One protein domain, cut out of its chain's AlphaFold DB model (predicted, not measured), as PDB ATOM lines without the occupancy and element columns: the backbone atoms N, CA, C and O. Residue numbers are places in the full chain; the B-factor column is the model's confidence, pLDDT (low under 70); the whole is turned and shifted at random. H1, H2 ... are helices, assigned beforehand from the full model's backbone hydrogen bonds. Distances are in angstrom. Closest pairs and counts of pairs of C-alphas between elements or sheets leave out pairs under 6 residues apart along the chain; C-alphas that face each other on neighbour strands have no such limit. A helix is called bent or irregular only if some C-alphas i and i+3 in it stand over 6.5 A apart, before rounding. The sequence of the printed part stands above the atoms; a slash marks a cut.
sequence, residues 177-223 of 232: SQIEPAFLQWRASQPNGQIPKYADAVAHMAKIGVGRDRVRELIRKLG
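AT A GLANCE: This is residues 177 to 223 of the 232 residues of an uncharacterized protein of Bradyrhizobium sp. 2S1 (UniProt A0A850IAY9). Three short helices make a small triangular cluster: H2 and H3, joined by a tight link, pack on each other at a steep angle, and H1 lies slanted across the pair, near both but only loosely packed. Residues 189 to 194, in the link from H1 to H2, stick out as a loop. The printed part has 47 residues with three named helices, H1, H2 and H3 in chain order, and no named strand; the class is all helix. The whole is compact, with a radius of gyration of the C-alphas of 9.7 A and spans of 26 by 19 by 18 A.

IN THESE COORDINATES: H1, the longest helix, covers residues 177 to 188, 18.3 A from C-alpha 177 at (18.273, 36.254, -11.881) to C-alpha 188. It is irregular, but only just: C-alphas 177 and 180 are 6.8 A apart. H2 covers residues 198 to 207, 14.6 A. H3 covers residues 212 to 221, 14.4 A, and ends with C-alpha 221 at (23.650, 24.430, -19.208).

HOW THE PARTS SIT: H1 and H2 are close but not clearly touching; their closest C-alphas, of Phe 183 and Met 205, are 7.5 A apart. They run opposite ways at a steep tilt of 51 degrees. H1 and H3 are also close but not clearly touching, with the closest C-alphas, of Glu 180 and Leu 218, 7.1 A apart. They run the same way at a steep tilt of 69.8 degrees, only just short of about perpendicular. H2 and H3 touch, the closest C-alphas being those of Val 202 and Arg 212, 5.8 A apart, and run opposite ways at a steep tilt of 57 degrees. Each O i to N i+4 pair is within hydrogen-bond range in H3, against 7 of 8 in H1 and 5 of 6 in H2.

THE WHOLE: The two C-alphas farthest apart, of Ser 177 and Asn 192, are 27.5 A apart. The printed part has no cut. The H1 to H2 link is short and the H2 to H3 link tight. Mean pLDDT of the printed part is 74.8; residues 191 to 196 and 222 to 223 are under 70.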
ATOM      1  N   SER A 177      16.857  35.878 -11.916       72.62
ATOM      2  CA  SER A 177      18.273  36.254 -11.881       72.62
ATOM      3  C   SER A 177      19.052  35.623 -10.721       72.62
ATOM      4  O   SER A 177      20.269  35.485 -10.803       72.62
ATOM      5  N   GLN A 178      18.369  35.200  -9.656       76.88
ATOM      6  CA  GLN A 178      18.972  34.597  -8.463       76.88
ATOM      7  C   GLN A 178      18.955  33.062  -8.486       76.88
ATOM      8  O   GLN A 178      19.601  32.421  -7.659       76.88
ATOM      9  N   ILE A 179      18.256  32.454  -9.449       77.44
ATOM     10  CA  ILE A 179      18.123  30.994  -9.555       77.44
ATOM     11  C   ILE A 179      19.462  30.327  -9.903       77.44
ATOM     12  O   ILE A 179      19.851  29.341  -9.280       77.44
ATOM     13  N   GLU A 180      20.170  30.853 -10.903       77.56
ATOM     14  CA  GLU A 180      21.461  30.319 -11.354       77.56
ATOM     15  C   GLU A 180      22.568  30.414 -10.283       77.56
ATOM     16  O   GLU A 180      23.192  29.383 -10.006       77.56
ATOM     17  N   PRO A 181      22.790  31.561  -9.605       78.81
ATOM     18  CA  PRO A 181      23.792  31.637  -8.540       78.81
ATOM     19  C   PRO A 181      23.442  30.754  -7.333       78.81
ATOM     20  O   PRO A 181      24.330  30.091  -6.797       78.81
ATOM     21  N   ALA A 182      22.162  30.650  -6.953       79.94
ATOM     22  CA  ALA A 182      21.731  29.747  -5.881       79.94
ATOM     23  C   ALA A 182      21.997  28.270  -6.224       79.94
ATOM     24  O   ALA A 182      22.398  27.483  -5.364       79.94
ATOM     25  N   PHE A 183      21.817  27.887  -7.492       79.25
ATOM     26  CA  PHE A 183      22.119  26.540  -7.973       79.25
ATOM     27  C   PHE A 183      23.614  26.222  -7.941       79.25
ATOM     28  O   PHE A 183      24.000  25.129  -7.529       79.25
ATOM     29  N   LEU A 184      24.461  27.178  -8.321       78.56
ATOM     30  CA  LEU A 184      25.913  27.023  -8.261       78.56
ATOM     31  C   LEU A 184      26.430  26.936  -6.824       78.56
ATOM     32  O   LEU A 184      27.242  26.061  -6.531       78.56
ATOM     33  N   GLN A 185      25.922  27.778  -5.924       80.81
ATOM     34  CA  GLN A 185      26.304  27.760  -4.512       80.81
ATOM     35  C   GLN A 185      25.913  26.436  -3.842       80.81
ATOM     36  O   GLN A 185      26.726  25.833  -3.144       80.81
ATOM     37  N   TRP A 186      24.707  25.935  -4.123       81.38
ATOM     38  CA  TRP A 186      24.265  24.625  -3.644       81.38
ATOM     39  C   TRP A 186      25.075  23.463  -4.236       81.38
ATOM     40  O   TRP A 186      25.386  22.496  -3.539       81.38
ATOM     41  N   ARG A 187      25.440  23.539  -5.522       75.94
ATOM     42  CA  ARG A 187      26.298  22.535  -6.167       75.94
ATOM     43  C   ARG A 187      27.700  22.529  -5.551       75.94
ATOM     44  O   ARG A 187      28.260  21.457  -5.358       75.94
ATOM     45  N   ALA A 188      28.243  23.701  -5.227       73.50
ATOM     46  CA  ALA A 188      29.538  23.846  -4.567       73.50
ATOM     47  C   ALA A 188      29.516  23.370  -3.104       73.50
ATOM     48  O   ALA A 188      30.532  22.899  -2.608       73.50
ATOM     49  N   SER A 189      28.364  23.444  -2.427       75.69
ATOM     50  CA  SER A 189      28.207  22.962  -1.051       75.69
ATOM     51  C   SER A 189      27.985  21.447  -0.939       75.69
ATOM     52  O   SER A 189      27.748  20.960   0.167       75.69
ATOM     53  N   GLN A 190      27.999  20.691  -2.046       76.81
ATOM     54  CA  GLN A 190      27.868  19.232  -1.991       76.81
ATOM     55  C   GLN A 190      29.162  18.589  -1.463       76.81
ATOM     56  O   GLN A 190      30.246  18.890  -1.974       76.81
ATOM     57  N   PRO A 191      29.083  17.678  -0.476       62.34
ATOM     58  CA  PRO A 191      30.258  16.978   0.026       62.34
ATOM     59  C   PRO A 191      30.890  16.114  -1.082       62.34
ATOM     60  O   PRO A 191      30.196  15.476  -1.873       62.34
ATOM     61  N   ASN A 192      32.225  16.092  -1.126       55.94
ATOM     62  CA  ASN A 192      33.065  15.242  -1.988       55.94
ATOM     63  C   ASN A 192      33.058  15.532  -3.502       55.94
ATOM     64  O   ASN A 192      33.453  14.667  -4.281       55.94
ATOM     65  N   GLY A 193      32.635  16.720  -3.951       56.31
ATOM     66  CA  GLY A 193      32.681  17.072  -5.381       56.31
ATOM     67  C   GLY A 193      31.793  16.185  -6.265       56.31
ATOM     68  O   GLY A 193      31.941  16.172  -7.489       56.31
ATOM     69  N   GLN A 194      30.863  15.439  -5.661       60.03
ATOM     70  CA  GLN A 194      29.907  14.624  -6.394       60.03
ATOM     71  C   GLN A 194      28.946  15.528  -7.164       60.03
ATOM     72  O   GLN A 194      28.361  16.461  -6.616       60.03
ATOM     73  N   ILE A 195      28.755  15.227  -8.452       62.94
ATOM     74  CA  ILE A 195      27.721  15.872  -9.262       62.94
ATOM     75  C   ILE A 195      26.360  15.487  -8.656       62.94
ATOM     76  O   ILE A 195      26.037  14.293  -8.651       62.94
ATOM     77  N   PRO A 196      25.567  16.456  -8.159       64.88
ATOM     78  CA  PRO A 196      24.322  16.155  -7.474       64.88
ATOM     79  C   PRO A 196      23.353  15.386  -8.374       64.88
ATOM     80  O   PRO A 196      23.213  15.685  -9.567       64.88
ATOM     81  N   LYS A 197      22.645  14.406  -7.800       75.38
ATOM     82  CA  LYS A 197      21.608  13.672  -8.531       75.38
ATOM     83  C   LYS A 197      20.464  14.625  -8.878       75.38
ATOM     84  O   LYS A 197      20.127  15.540  -8.128       75.38
ATOM     85  N   TYR A 198      19.824  14.374 -10.019       74.81
ATOM     86  CA  TYR A 198      18.712  15.193 -10.506       74.81
ATOM     87  C   TYR A 198      17.575  15.318  -9.478       74.81
ATOM     88  O   TYR A 198      17.011  16.396  -9.311       74.81
ATOM     89  N   ALA A 199      17.264  14.233  -8.762       75.75
ATOM     90  CA  ALA A 199      16.232  14.227  -7.727       75.75
ATOM     91  C   ALA A 199      16.564  15.181  -6.565       75.75
ATOM     92  O   ALA A 199      15.701  15.956  -6.153       75.75
ATOM     93  N   ASP A 200      17.818  15.195  -6.110       79.38
ATOM     94  CA  ASP A 200      18.275  16.047  -5.006       79.38
ATOM     95  C   ASP A 200      18.284  17.526  -5.416       79.38
ATOM     96  O   ASP A 200      17.860  18.400  -4.656       79.38
ATOM     97  N   ALA A 201      18.668  17.799  -6.666       76.75
ATOM     98  CA  ALA A 201      18.615  19.132  -7.258       76.75
ATOM     99  C   ALA A 201      17.182  19.665  -7.345       76.75
ATOM    100  O   ALA A 201      16.923  20.807  -6.969       76.75
ATOM    101  N   VAL A 202      16.234  18.836  -7.793       80.00
ATOM    102  CA  VAL A 202      14.814  19.207  -7.847       80.00
ATOM    103  C   VAL A 202      14.257  19.425  -6.442       80.00
ATOM    104  O   VAL A 202      13.556  20.409  -6.224       80.00
ATOM    105  N   ALA A 203      14.599  18.570  -5.475       81.44
ATOM    106  CA  ALA A 203      14.136  18.701  -4.097       81.44
ATOM    107  C   ALA A 203      14.653  19.984  -3.424       81.44
ATOM    108  O   ALA A 203      13.891  20.658  -2.729       81.44
ATOM    109  N   HIS A 204      15.918  20.355  -3.641       80.31
ATOM    110  CA  HIS A 204      16.481  21.588  -3.093       80.31
ATOM    111  C   HIS A 204      15.908  22.835  -3.777       80.31
ATOM    112  O   HIS A 204      15.459  23.767  -3.114       80.31
ATOM    113  N   MET A 205      15.853  22.837  -5.108       80.81
ATOM    114  CA  MET A 205      15.364  23.972  -5.897       80.81
ATOM    115  C   MET A 205      13.854  24.201  -5.719       80.81
ATOM    116  O   MET A 205      13.390  25.340  -5.700       80.81
ATOM    117  N   ALA A 206      13.083  23.142  -5.456       80.56
ATOM    118  CA  ALA A 206      11.673  23.257  -5.097       80.56
ATOM    119  C   ALA A 206      11.444  24.010  -3.771       80.56
ATOM    120  O   ALA A 206      10.400  24.651  -3.620       80.56
ATOM    121  N   LYS A 207      12.401  23.981  -2.824       80.25
ATOM    122  CA  LYS A 207      12.309  24.728  -1.551       80.25
ATOM    123  C   LYS A 207      12.399  26.243  -1.753       80.25
ATOM    124  O   LYS A 207      11.782  26.979  -0.993       80.25
ATOM    125  N   ILE A 208      13.103  26.685  -2.794       76.50
ATOM    126  CA  ILE A 208      13.273  28.100  -3.172       76.50
ATOM    127  C   ILE A 208      12.318  28.532  -4.304       76.50
ATOM    128  O   ILE A 208      12.489  29.580  -4.920       76.50
ATOM    129  N   GLY A 209      11.293  27.718  -4.594       74.75
ATOM    130  CA  GLY A 209      10.235  28.051  -5.553       74.75
ATOM    131  C   GLY A 209      10.606  27.853  -7.027       74.75
ATOM    132  O   GLY A 209       9.913  28.372  -7.901       74.75
ATOM    133  N   VAL A 210      11.669  27.101  -7.318       78.81
ATOM    134  CA  VAL A 210      12.138  26.829  -8.683       78.81
ATOM    135  C   VAL A 210      11.560  25.507  -9.192       78.81
ATOM    136  O   VAL A 210      11.656  24.466  -8.541       78.81
ATOM    137  N   GLY A 211      10.936  25.554 -10.372       76.38
ATOM    138  CA  GLY A 211      10.282  24.409 -11.005       76.38
ATOM    139  C   GLY A 211      11.255  23.394 -11.612       76.38
ATOM    140  O   GLY A 211      12.383  23.716 -11.987       76.38
ATOM    141  N   ARG A 212      10.783  22.153 -11.761       78.94
ATOM    142  CA  ARG A 212      11.547  21.004 -12.274       78.94
ATOM    143  C   ARG A 212      12.200  21.253 -13.642       78.94
ATOM    144  O   ARG A 212      13.323  20.797 -13.871       78.94
ATOM    145  N   ASP A 213      11.521  21.962 -14.539       75.38
ATOM    146  CA  ASP A 213      12.035  22.253 -15.882       75.38
ATOM    147  C   ASP A 213      13.203  23.235 -15.844       75.38
ATOM    148  O   ASP A 213      14.212  23.022 -16.513       75.38
ATOM    149  N   ARG A 214      13.145  24.227 -14.948       76.44
ATOM    150  CA  ARG A 214      14.248  25.168 -14.748       76.44
ATOM    151  C   ARG A 214      15.490  24.475 -14.188       76.44
ATOM    152  O   ARG A 214      16.603  24.755 -14.620       76.44
ATOM    153  N   VAL A 215      15.310  23.504 -13.293       79.00
ATOM    154  CA  VAL A 215      16.407  22.655 -12.794       79.00
ATOM    155  C   VAL A 215      17.017  21.807 -13.915       79.00
ATOM    156  O   VAL A 215      18.236  21.668 -13.994       79.00
ATOM    157  N   ARG A 216      16.188  21.269 -14.821       78.00
ATOM    158  CA  ARG A 216      16.655  20.512 -15.995       78.00
ATOM    159  C   ARG A 216      17.491  21.392 -16.929       78.00
ATOM    160  O   ARG A 216      18.534  20.944 -17.399       78.00
ATOM    161  N   GLU A 217      17.067  22.629 -17.171       79.44
ATOM    162  CA  GLU A 217      17.831  23.597 -17.964       79.44
ATOM    163  C   GLU A 217      19.179  23.938 -17.330       79.44
ATOM    164  O   GLU A 217      20.188  23.927 -18.033       79.44
ATOM    165  N   LEU A 218      19.217  24.178 -16.015       77.06
ATOM    166  CA  LEU A 218      20.453  24.486 -15.288       77.06
ATOM    167  C   LEU A 218      21.448  23.330 -15.354       77.06
ATOM    168  O   LEU A 218      22.622  23.545 -15.639       77.06
ATOM    169  N   ILE A 219      20.982  22.093 -15.175       75.56
ATOM    170  CA  ILE A 219      21.830  20.900 -15.289       75.56
ATOM    171  C   ILE A 219      22.333  20.719 -16.727       75.56
ATOM    172  O   ILE A 219      23.488  20.359 -16.930       75.56
ATOM    173  N   ARG A 220      21.505  21.011 -17.739       75.12
ATOM    174  CA  ARG A 220      21.924  20.961 -19.147       75.12
ATOM    175  C   ARG A 220      22.963  22.041 -19.474       75.12
ATOM    176  O   ARG A 220      23.929  21.742 -20.168       75.12
ATOM    177  N   LYS A 221      22.775  23.267 -18.973       73.38
ATOM    178  CA  LYS A 221      23.650  24.430 -19.208       73.38
ATOM    179  C   LYS A 221      24.994  24.304 -18.484       73.38
ATOM    180  O   LYS A 221      26.022  24.657 -19.044       73.38
ATOM    181  N   LEU A 222      24.992  23.773 -17.261       68.00
ATOM    182  CA  LEU A 222      26.172  23.679 -16.390       68.00
ATOM    183  C   LEU A 222      26.922  22.341 -16.503       68.00
ATOM    184  O   LEU A 222      27.779  22.049 -15.664       68.00
ATOM    185  N   GLY A 223      26.586  21.526 -17.508       61.78
ATOM    186  CA  GLY A 223      27.163  20.203 -17.726       61.78
ATOM    187  C   GLY A 223      26.720  19.196 -16.662       61.78
ATOM    188  O   GLY A 223      27.328  19.079 -15.597       61.78
TER     189      GLY A 223